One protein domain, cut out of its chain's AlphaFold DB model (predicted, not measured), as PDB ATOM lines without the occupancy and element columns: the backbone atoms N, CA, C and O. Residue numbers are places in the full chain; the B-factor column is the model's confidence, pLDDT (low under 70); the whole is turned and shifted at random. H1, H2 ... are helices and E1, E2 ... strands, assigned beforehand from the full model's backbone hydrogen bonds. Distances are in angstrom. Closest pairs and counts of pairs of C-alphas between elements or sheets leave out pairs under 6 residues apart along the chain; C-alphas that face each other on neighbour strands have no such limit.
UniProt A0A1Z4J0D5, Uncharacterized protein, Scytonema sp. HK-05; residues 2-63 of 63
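Overview. This is residues 2 to 63 of the 63 residues of an uncharacterized protein of Scytonema sp. HK-05 (UniProt A0A1Z4J0D5). There is little regular structure here: a two-stranded hairpin, E1 and E2, and two short, separate helices, H1 and H2, are set in a loose, winding chain, and the tail, residues 58 to 63, sticks out. The 62 printed residues run E1, E2, H1, H2; the two-stranded sheet is antiparallel and the class is mixed, with 22 residues in named elements. The whole is loose, radius of gyration of the C-alphas 14.2 A, spanning 36 by 28 by 16 A.

Arrangement. Start at E1, residues 2 to 6, and E2, residues 9 to 13: this hairpin has N 4 and O 11 2.9 A apart, within hydrogen-bond range. H1, residues 21 to 28, has every O i to N i+4 pair within range; it is apart from H2, residues 41 to 44, which is too short for such a pair.

Along the chain. Find C-alpha 2 at (-10.247, -12.238, -37.711); E1 runs 13.5 A, E2 13.1 A, H1 10.3 A and H2 5.4 A, to C-alpha 44 at (-4.130, -28.415, -41.067).

Size, cuts and confidence. The printed part has no cut; H1 to H2 is a long link, and residue 63 is under pLDDT 70.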
ATOM      1  N   LEU A   2      -9.996 -12.876 -36.421       91.69
ATOM      2  CA  LEU A   2     -10.247 -12.238 -37.711       91.69
ATOM      3  C   LEU A   2     -10.124 -13.301 -38.797       91.69
ATOM      4  O   LEU A   2      -9.259 -14.170 -38.689       91.69
ATOM      5  N   ASP A   3     -10.956 -13.226 -39.823       93.25
ATOM      6  CA  ASP A   3     -10.835 -14.042 -41.022       93.25
ATOM      7  C   ASP A   3     -10.735 -13.158 -42.268       93.25
ATOM      8  O   ASP A   3     -11.310 -12.070 -42.341       93.25
ATOM      9  N   ARG A   4      -9.951 -13.618 -43.241       94.81
ATOM     10  CA  ARG A   4      -9.802 -12.980 -44.548       94.81
ATOM     11  C   ARG A   4      -9.758 -14.053 -45.625       94.81
ATOM     12  O   ARG A   4      -8.868 -14.898 -45.616       94.81
ATOM     13  N   THR A   5     -10.686 -13.994 -46.573       96.31
ATOM     14  CA  THR A   5     -10.737 -14.920 -47.712       96.31
ATOM     15  C   THR A   5     -10.121 -14.289 -48.959       96.31
ATOM     16  O   THR A   5     -10.505 -13.185 -49.344       96.31
ATOM     17  N   ASP A   6      -9.205 -15.011 -49.608       94.12
ATOM     18  CA  ASP A   6      -8.637 -14.682 -50.917       94.12
ATOM     19  C   ASP A   6      -8.783 -15.884 -51.867       94.12
ATOM     20  O   ASP A   6      -8.139 -16.927 -51.731       94.12
ATOM     21  N   GLY A   7      -9.704 -15.771 -52.825       95.06
ATOM     22  CA  GLY A   7     -10.006 -16.838 -53.775       95.06
ATOM     23  C   GLY A   7     -10.471 -18.134 -53.099       95.06
ATOM     24  O   GLY A   7     -11.629 -18.256 -52.706       95.06
ATOM     25  N   LYS A   8      -9.584 -19.134 -53.033       95.38
ATOM     26  CA  LYS A   8      -9.864 -20.468 -52.463       95.38
ATOM     27  C   LYS A   8      -9.273 -20.675 -51.068       95.38
ATOM     28  O   LYS A   8      -9.432 -21.760 -50.513       95.38
ATOM     29  N   THR A   9      -8.568 -19.687 -50.523       94.25
ATOM     30  CA  THR A   9      -7.931 -19.776 -49.210       94.25
ATOM     31  C   THR A   9      -8.579 -18.793 -48.245       94.25
ATOM     32  O   THR A   9      -9.013 -17.707 -48.628       94.25
ATOM     33  N   THR A  10      -8.654 -19.186 -46.976       93.38
ATOM     34  CA  THR A  10      -9.079 -18.306 -45.887       93.38
ATOM     35  C   THR A  10      -7.989 -18.305 -44.833       93.38
ATOM     36  O   THR A  10      -7.602 -19.358 -44.329       93.38
ATOM     37  N   GLU A  11      -7.489 -17.120 -44.523       92.25
ATOM     38  CA  GLU A  11      -6.545 -16.870 -43.445       92.25
ATOM     39  C   GLU A  11      -7.324 -16.561 -42.168       92.25
ATOM     40  O   GLU A  11      -8.247 -15.746 -42.180       92.25
ATOM     41  N   PHE A  12      -6.941 -17.201 -41.066       91.25
ATOM     42  CA  PHE A  12      -7.502 -16.940 -39.747       91.25
ATOM     43  C   PHE A  12      -6.426 -16.332 -38.852       91.25
ATOM     44  O   PHE A  12      -5.430 -16.979 -38.541       91.25
ATOM     45  N   THR A  13      -6.644 -15.104 -38.388       92.12
ATOM     46  CA  THR A  13      -5.753 -14.436 -37.439       92.12
ATOM     47  C   THR A  13      -6.313 -14.555 -36.025       92.12
ATOM     48  O   THR A  13      -7.388 -14.035 -35.688       92.12
ATOM     49  N   VAL A  14      -5.548 -15.218 -35.159       91.50
ATOM     50  CA  VAL A  14      -5.811 -15.279 -33.721       91.50
ATOM     51  C   VAL A  14      -4.970 -14.215 -33.028       91.50
ATOM     52  O   VAL A  14      -3.751 -14.203 -33.141       91.50
ATOM     53  N   ILE A  15      -5.636 -13.321 -32.301       92.94
ATOM     54  CA  ILE A  15      -4.991 -12.243 -31.551       92.94
ATOM     55  C   ILE A  15      -5.114 -12.582 -30.068       92.94
ATOM     56  O   ILE A  15      -6.215 -12.834 -29.578       92.94
ATOM     57  N   SER A  16      -3.982 -12.587 -29.369       91.25
ATOM     58  CA  SER A  16      -3.913 -12.710 -27.912       91.25
ATOM     59  C   SER A  16      -3.380 -11.407 -27.326       91.25
ATOM     60  O   SER A  16      -2.499 -10.779 -27.911       91.25
ATOM     61  N   TYR A  17      -3.943 -10.986 -26.194       92.94
ATOM     62  CA  TYR A  17      -3.510  -9.789 -25.478       92.94
ATOM     63  C   TYR A  17      -2.699 -10.200 -24.261       92.94
ATOM     64  O   TYR A  17      -3.057 -11.148 -23.563       92.94
ATOM     65  N   TRP A  18      -1.623  -9.464 -24.012       93.31
ATOM     66  CA  TRP A  18      -0.684  -9.726 -22.933       93.31
ATOM     67  C   TRP A  18      -0.411  -8.433 -22.174       93.31
ATOM     68  O   TRP A  18      -0.416  -7.359 -22.769       93.31
ATOM     69  N   GLU A  19      -0.145  -8.543 -20.873       92.56
ATOM     70  CA  GLU A  19       0.162  -7.385 -20.018       92.56
ATOM     71  C   GLU A  19       1.487  -6.708 -20.402       92.56
ATOM     72  O   GLU A  19       1.658  -5.510 -20.201       92.56
ATOM     73  N   SER A  20       2.449  -7.475 -20.927       91.56
ATOM     74  CA  SER A  20       3.748  -6.973 -21.383       91.56
ATOM     75  C   SER A  20       4.468  -7.985 -22.279       91.56
ATOM     76  O   SER A  20       4.171  -9.182 -22.257       91.56
ATOM     77  N   GLY A  21       5.495  -7.526 -23.004       89.44
ATOM     78  CA  GLY A  21       6.390  -8.412 -23.758       89.44
ATOM     79  C   GLY A  21       7.142  -9.426 -22.882       89.44
ATOM     80  O   GLY A  21       7.455 -10.522 -23.342       89.44
ATOM     81  N   ASP A  22       7.386  -9.117 -21.604       91.00
ATOM     82  CA  ASP A  22       7.984 -10.070 -20.657       91.00
ATOM     83  C   ASP A  22       7.039 -11.226 -20.315       91.00
ATOM     84  O   ASP A  22       7.490 -12.361 -20.147       91.00
ATOM     85  N   ALA A  23       5.731 -10.967 -20.232       92.56
ATOM     86  CA  ALA A  23       4.739 -12.024 -20.046       92.56
ATOM     87  C   ALA A  23       4.726 -12.983 -21.248       92.56
ATOM     88  O   ALA A  23       4.684 -14.199 -21.062       92.56
ATOM     89  N   ILE A  24       4.867 -12.440 -22.464       91.19
ATOM     90  CA  ILE A  24       4.998 -13.230 -23.695       91.19
ATOM     91  C   ILE A  24       6.262 -14.090 -23.646       91.19
ATOM     92  O   ILE A  24       6.171 -15.296 -23.858       91.19
ATOM     93  N   ARG A  25       7.426 -13.512 -23.306       90.62
ATOM     94  CA  ARG A  25       8.697 -14.256 -23.191       90.62
ATOM     95  C   ARG A  25       8.600 -15.438 -22.228       90.62
ATOM     96  O   ARG A  25       9.014 -16.546 -22.554       90.62
ATOM     97  N   LYS A  26       7.989 -15.228 -21.057       89.69
ATOM     98  CA  LYS A  26       7.782 -16.291 -20.058       89.69
ATOM     99  C   LYS A  26       6.917 -17.441 -20.581       89.69
ATOM    100  O   LYS A  26       7.113 -18.576 -20.160       89.69
ATOM    101  N   PHE A  27       5.967 -17.154 -21.469       87.19
ATOM    102  CA  PHE A  27       5.086 -18.159 -22.060       87.19
ATOM    103  C   PHE A  27       5.696 -18.849 -23.291       87.19
ATOM    104  O   PHE A  27       5.610 -20.069 -23.421       87.19
ATOM    105  N   ALA A  28       6.292 -18.077 -24.201       84.62
ATOM    106  CA  ALA A  28       6.678 -18.521 -25.540       84.62
ATOM    107  C   ALA A  28       8.165 -18.887 -25.692       84.62
ATOM    108  O   ALA A  28       8.494 -19.550 -26.675       84.62
ATOM    109  N   SER A  29       9.020 -18.541 -24.716       80.62
ATOM    110  CA  SER A  29      10.497 -18.522 -24.778       80.62
ATOM    111  C   SER A  29      11.074 -17.165 -25.217       80.62
ATOM    112  O   SER A  29      10.339 -16.207 -25.452       80.62
ATOM    113  N   ASP A  30      12.405 -17.064 -25.266       81.69
ATOM    114  CA  ASP A  30      13.131 -15.800 -25.458       81.69
ATOM    115  C   ASP A  30      12.939 -15.211 -26.864       81.69
ATOM    116  O   ASP A  30      12.852 -13.991 -27.020       81.69
ATOM    117  N   ASP A  31      12.827 -16.066 -27.885       87.50
ATOM    118  CA  ASP A  31      12.541 -15.655 -29.261       87.50
ATOM    119  C   ASP A  31      11.027 -15.579 -29.496       87.50
ATOM    120  O   ASP A  31      10.399 -16.513 -30.000       87.50
ATOM    121  N   ILE A  32      10.435 -14.451 -29.094       87.56
ATOM    122  CA  ILE A  32       8.987 -14.221 -29.188       87.56
ATOM    123  C   ILE A  32       8.485 -14.069 -30.626       87.56
ATOM    124  O   ILE A  32       7.285 -14.207 -30.862       87.56
ATOM    125  N   GLU A  33       9.359 -13.765 -31.590       88.69
ATOM    126  CA  GLU A  33       8.960 -13.659 -32.997       88.69
ATOM    127  C   GLU A  33       8.832 -15.025 -33.655       88.69
ATOM    128  O   GLU A  33       8.155 -15.143 -34.671       88.69
ATOM    129  N   LYS A  34       9.468 -16.067 -33.122       90.31
ATOM    130  CA  LYS A  34       9.467 -17.379 -33.754       90.31
ATOM    131  C   LYS A  34       8.159 -18.121 -33.507       90.31
ATOM    132  O   LYS A  34       7.769 -18.376 -32.368       90.31
ATOM    133  N   THR A  35       7.523 -18.572 -34.585       89.56
ATOM    134  CA  THR A  35       6.323 -19.407 -34.480       89.56
ATOM    135  C   THR A  35       6.645 -20.741 -33.811       89.56
ATOM    136  O   THR A  35       7.540 -21.485 -34.230       89.56
ATOM    137  N   ARG A  36       5.872 -21.077 -32.775       87.50
ATOM    138  CA  ARG A  36       5.899 -22.398 -32.150       87.50
ATOM    139  C   ARG A  36       4.946 -23.330 -32.889       87.50
ATOM    140  O   ARG A  36       3.747 -23.303 -32.637       87.50
ATOM    141  N   TYR A  37       5.503 -24.186 -33.738       87.44
ATOM    142  CA  TYR A  37       4.723 -25.202 -34.438       87.44
ATOM    143  C   TYR A  37       4.267 -26.320 -33.500       87.44
ATOM    144  O   TYR A  37       5.072 -26.916 -32.776       87.44
ATOM    145  N   LEU A  38       2.979 -26.637 -33.537       88.56
ATOM    146  CA  LEU A  38       2.415 -27.827 -32.922       88.56
ATOM    147  C   LEU A  38       2.586 -29.033 -33.860       88.56
ATOM    148  O   LEU A  38       2.640 -28.870 -35.081       88.56
ATOM    149  N   PRO A  39       2.631 -30.269 -33.324       91.50
ATOM    150  CA  PRO A  39       2.865 -31.467 -34.135       91.50
ATOM    151  C   PRO A  39       1.914 -31.630 -35.328       91.50
ATOM    152  O   PRO A  39       2.321 -32.160 -36.356       91.50
ATOM    153  N   LYS A  40       0.674 -31.145 -35.196       91.75
ATOM    154  CA  LYS A  40      -0.368 -31.272 -36.219       91.75
ATOM    155  C   LYS A  40      -0.484 -30.075 -37.164       91.75
ATOM    156  O   LYS A  40      -1.305 -30.114 -38.071       91.75
ATOM    157  N   ASP A  41       0.312 -29.020 -36.998       90.94
ATOM    158  CA  ASP A  41       0.166 -27.804 -37.815       90.94
ATOM    159  C   ASP A  41       0.340 -28.091 -39.308       90.94
ATOM    160  O   ASP A  41      -0.385 -27.555 -40.137       90.94
ATOM    161  N   ARG A  42       1.237 -29.021 -39.651       90.25
ATOM    162  CA  ARG A  42       1.459 -29.471 -41.035       90.25
ATOM    163  C   ARG A  42       0.275 -30.215 -41.650       90.25
ATOM    164  O   ARG A  42       0.224 -30.341 -42.866       90.25
ATOM    165  N   GLU A  43      -0.625 -30.752 -40.830       92.62
ATOM    166  CA  GLU A  43      -1.814 -31.470 -41.299       92.62
ATOM    167  C   GLU A  43      -2.957 -30.508 -41.637       92.62
ATOM    168  O   GLU A  43      -3.805 -30.836 -42.466       92.62
ATOM    169  N   TYR A  44      -2.990 -29.331 -41.002       87.81
ATOM    170  CA  TYR A  44      -4.130 -28.415 -41.067       87.81
ATOM    171  C   TYR A  44      -3.829 -27.083 -41.753       87.81
ATOM    172  O   TYR A  44      -4.742 -26.480 -42.317       87.81
ATOM    173  N   LEU A  45      -2.586 -26.601 -41.702       90.62
ATOM    174  CA  LEU A  45      -2.213 -25.319 -42.286       90.62
ATOM    175  C   LEU A  45      -1.735 -25.497 -43.726       90.62
ATOM    176  O   LEU A  45      -0.920 -26.368 -44.028       90.62
ATOM    177  N   LEU A  46      -2.228 -24.628 -44.609       91.19
ATOM    178  CA  LEU A  46      -1.766 -24.545 -45.998       91.19
ATOM    179  C   LEU A  46      -0.319 -24.038 -46.083       91.19
ATOM    180  O   LEU A  46       0.437 -24.459 -46.954       91.19
ATOM    181  N   GLU A  47       0.057 -23.150 -45.163       89.06
ATOM    182  CA  GLU A  47       1.391 -22.576 -45.039       89.06
ATOM    183  C   GLU A  47       1.767 -22.457 -43.560       89.06
ATOM    184  O   GLU A  47       0.931 -22.159 -42.707       89.06
ATOM    185  N   LEU A  48       3.040 -22.705 -43.258       89.19
ATOM    186  CA  LEU A  48       3.605 -22.518 -41.929       89.19
ATOM    187  C   LEU A  48       4.287 -21.153 -41.860       89.19
ATOM    188  O   LEU A  48       5.422 -21.006 -42.316       89.19
ATOM    189  N   GLU A  49       3.610 -20.165 -41.280       87.44
ATOM    190  CA  GLU A  49       4.211 -18.849 -41.075       87.44
ATOM    191  C   GLU A  49       5.389 -18.949 -40.088       87.44
ATOM    192  O   GLU A  49       5.201 -19.368 -38.942       87.44
ATOM    193  N   PRO A  50       6.610 -18.534 -40.476       90.75
ATOM    194  CA  PRO A  50       7.797 -18.679 -39.634       90.75
ATOM    195  C   PRO A  50       7.847 -17.684 -38.478       90.75
ATOM    196  O   PRO A  50       8.614 -17.895 -37.534       90.75
ATOM    197  N   LYS A  51       7.068 -16.599 -38.570       92.25
ATOM    198  CA  LYS A  51       7.107 -15.496 -37.620       92.25
ATOM    199  C   LYS A  51       5.727 -15.079 -37.133       92.25
ATOM    200  O   LYS A  51       4.809 -14.915 -37.930       92.25
ATOM    201  N   VAL A  52       5.644 -14.791 -35.839       91.94
ATOM    202  CA  VAL A  52       4.511 -14.146 -35.176       91.94
ATOM    203  C   VAL A  52       4.701 -12.631 -35.215       91.94
ATOM    204  O   VAL A  52       5.811 -12.125 -35.051       91.94
ATOM    205  N   LYS A  53       3.608 -11.894 -35.421       91.50
ATOM    206  CA  LYS A  53       3.599 -10.426 -35.399       91.50
ATOM    207  C   LYS A  53       3.202  -9.926 -34.012       91.50
ATOM    208  O   LYS A  53       2.193 -10.370 -33.468       91.50
ATOM    209  N   HIS A  54       3.964  -8.970 -33.486       92.06
ATOM    210  CA  HIS A  54       3.678  -8.281 -32.227       92.06
ATOM    211  C   HIS A  54       3.287  -6.836 -32.505       92.06
ATOM    212  O   HIS A  54       3.866  -6.189 -33.376       92.06
ATOM    213  N   PHE A  55       2.301  -6.343 -31.765       92.31
ATOM    214  CA  PHE A  55       1.799  -4.982 -31.894       92.31
ATOM    215  C   PHE A  55       1.663  -4.364 -30.507       92.31
ATOM    216  O   PHE A  55       1.080  -4.985 -29.615       92.31
ATOM    217  N   ASP A  56       2.148  -3.134 -30.352       92.69
ATOM    218  CA  ASP A  56       1.890  -2.340 -29.157       92.69
ATOM    219  C   ASP A  56       0.494  -1.722 -29.243       92.69
ATOM    220  O   ASP A  56       0.147  -1.023 -30.201       92.69
ATOM    221  N   VAL A  57      -0.325  -1.982 -28.226       93.12
ATOM    222  CA  VAL A  57      -1.662  -1.397 -28.110       93.12
ATOM    223  C   VAL A  57      -1.526  -0.034 -27.438       93.12
ATOM    224  O   VAL A  57      -1.343   0.053 -26.228       93.12
ATOM    225  N   LEU A  58      -1.591   1.038 -28.232       93.06
ATOM    226  CA  LEU A  58      -1.423   2.414 -27.738       93.06
ATOM    227  C   LEU A  58      -2.679   2.984 -27.065       93.06
ATOM    228  O   LEU A  58      -2.580   3.886 -26.237       93.06
ATOM    229  N   LEU A  59      -3.851   2.475 -27.442       92.75
ATOM    230  CA  LEU A  59      -5.141   2.858 -26.884       92.75
ATOM    231  C   LEU A  59      -5.956   1.593 -26.654       92.75
ATOM    232  O   LEU A  59      -6.123   0.786 -27.570       92.75
ATOM    233  N   ASP A  60      -6.468   1.448 -25.439       87.81
ATOM    234  CA  ASP A  60      -7.358   0.361 -25.074       87.81
ATOM    235  C   ASP A  60      -8.546   0.905 -24.278       87.81
ATOM    236  O   ASP A  60      -8.412   1.251 -23.108       87.81
ATOM    237  N   ASP A  61      -9.706   0.982 -24.930       89.88
ATOM    238  CA  ASP A  61     -10.960   1.444 -24.321       89.88
ATOM    239  C   ASP A  61     -11.822   0.280 -23.794       89.88
ATOM    240  O   ASP A  61     -13.004   0.454 -23.474       89.88
ATOM    241  N   ARG A  62     -11.266  -0.937 -23.723       80.81
ATOM    242  CA  ARG A  62     -11.956  -2.087 -23.128       80.81
ATOM    243  C   ARG A  62     -12.113  -1.847 -21.620       80.81
ATOM    244  O   ARG A  62     -11.129  -1.654 -20.913       80.81
ATOM    245  N   LYS A  63     -13.364  -1.828 -21.152       53.88
ATOM    246  CA  LYS A  63     -13.733  -1.732 -19.729       53.88
ATOM    247  C   LYS A  63     -13.728  -3.088 -19.041       53.88
ATOM    248  O   LYS A  63     -14.140  -4.068 -19.700       53.88
TER     249      LYS A  63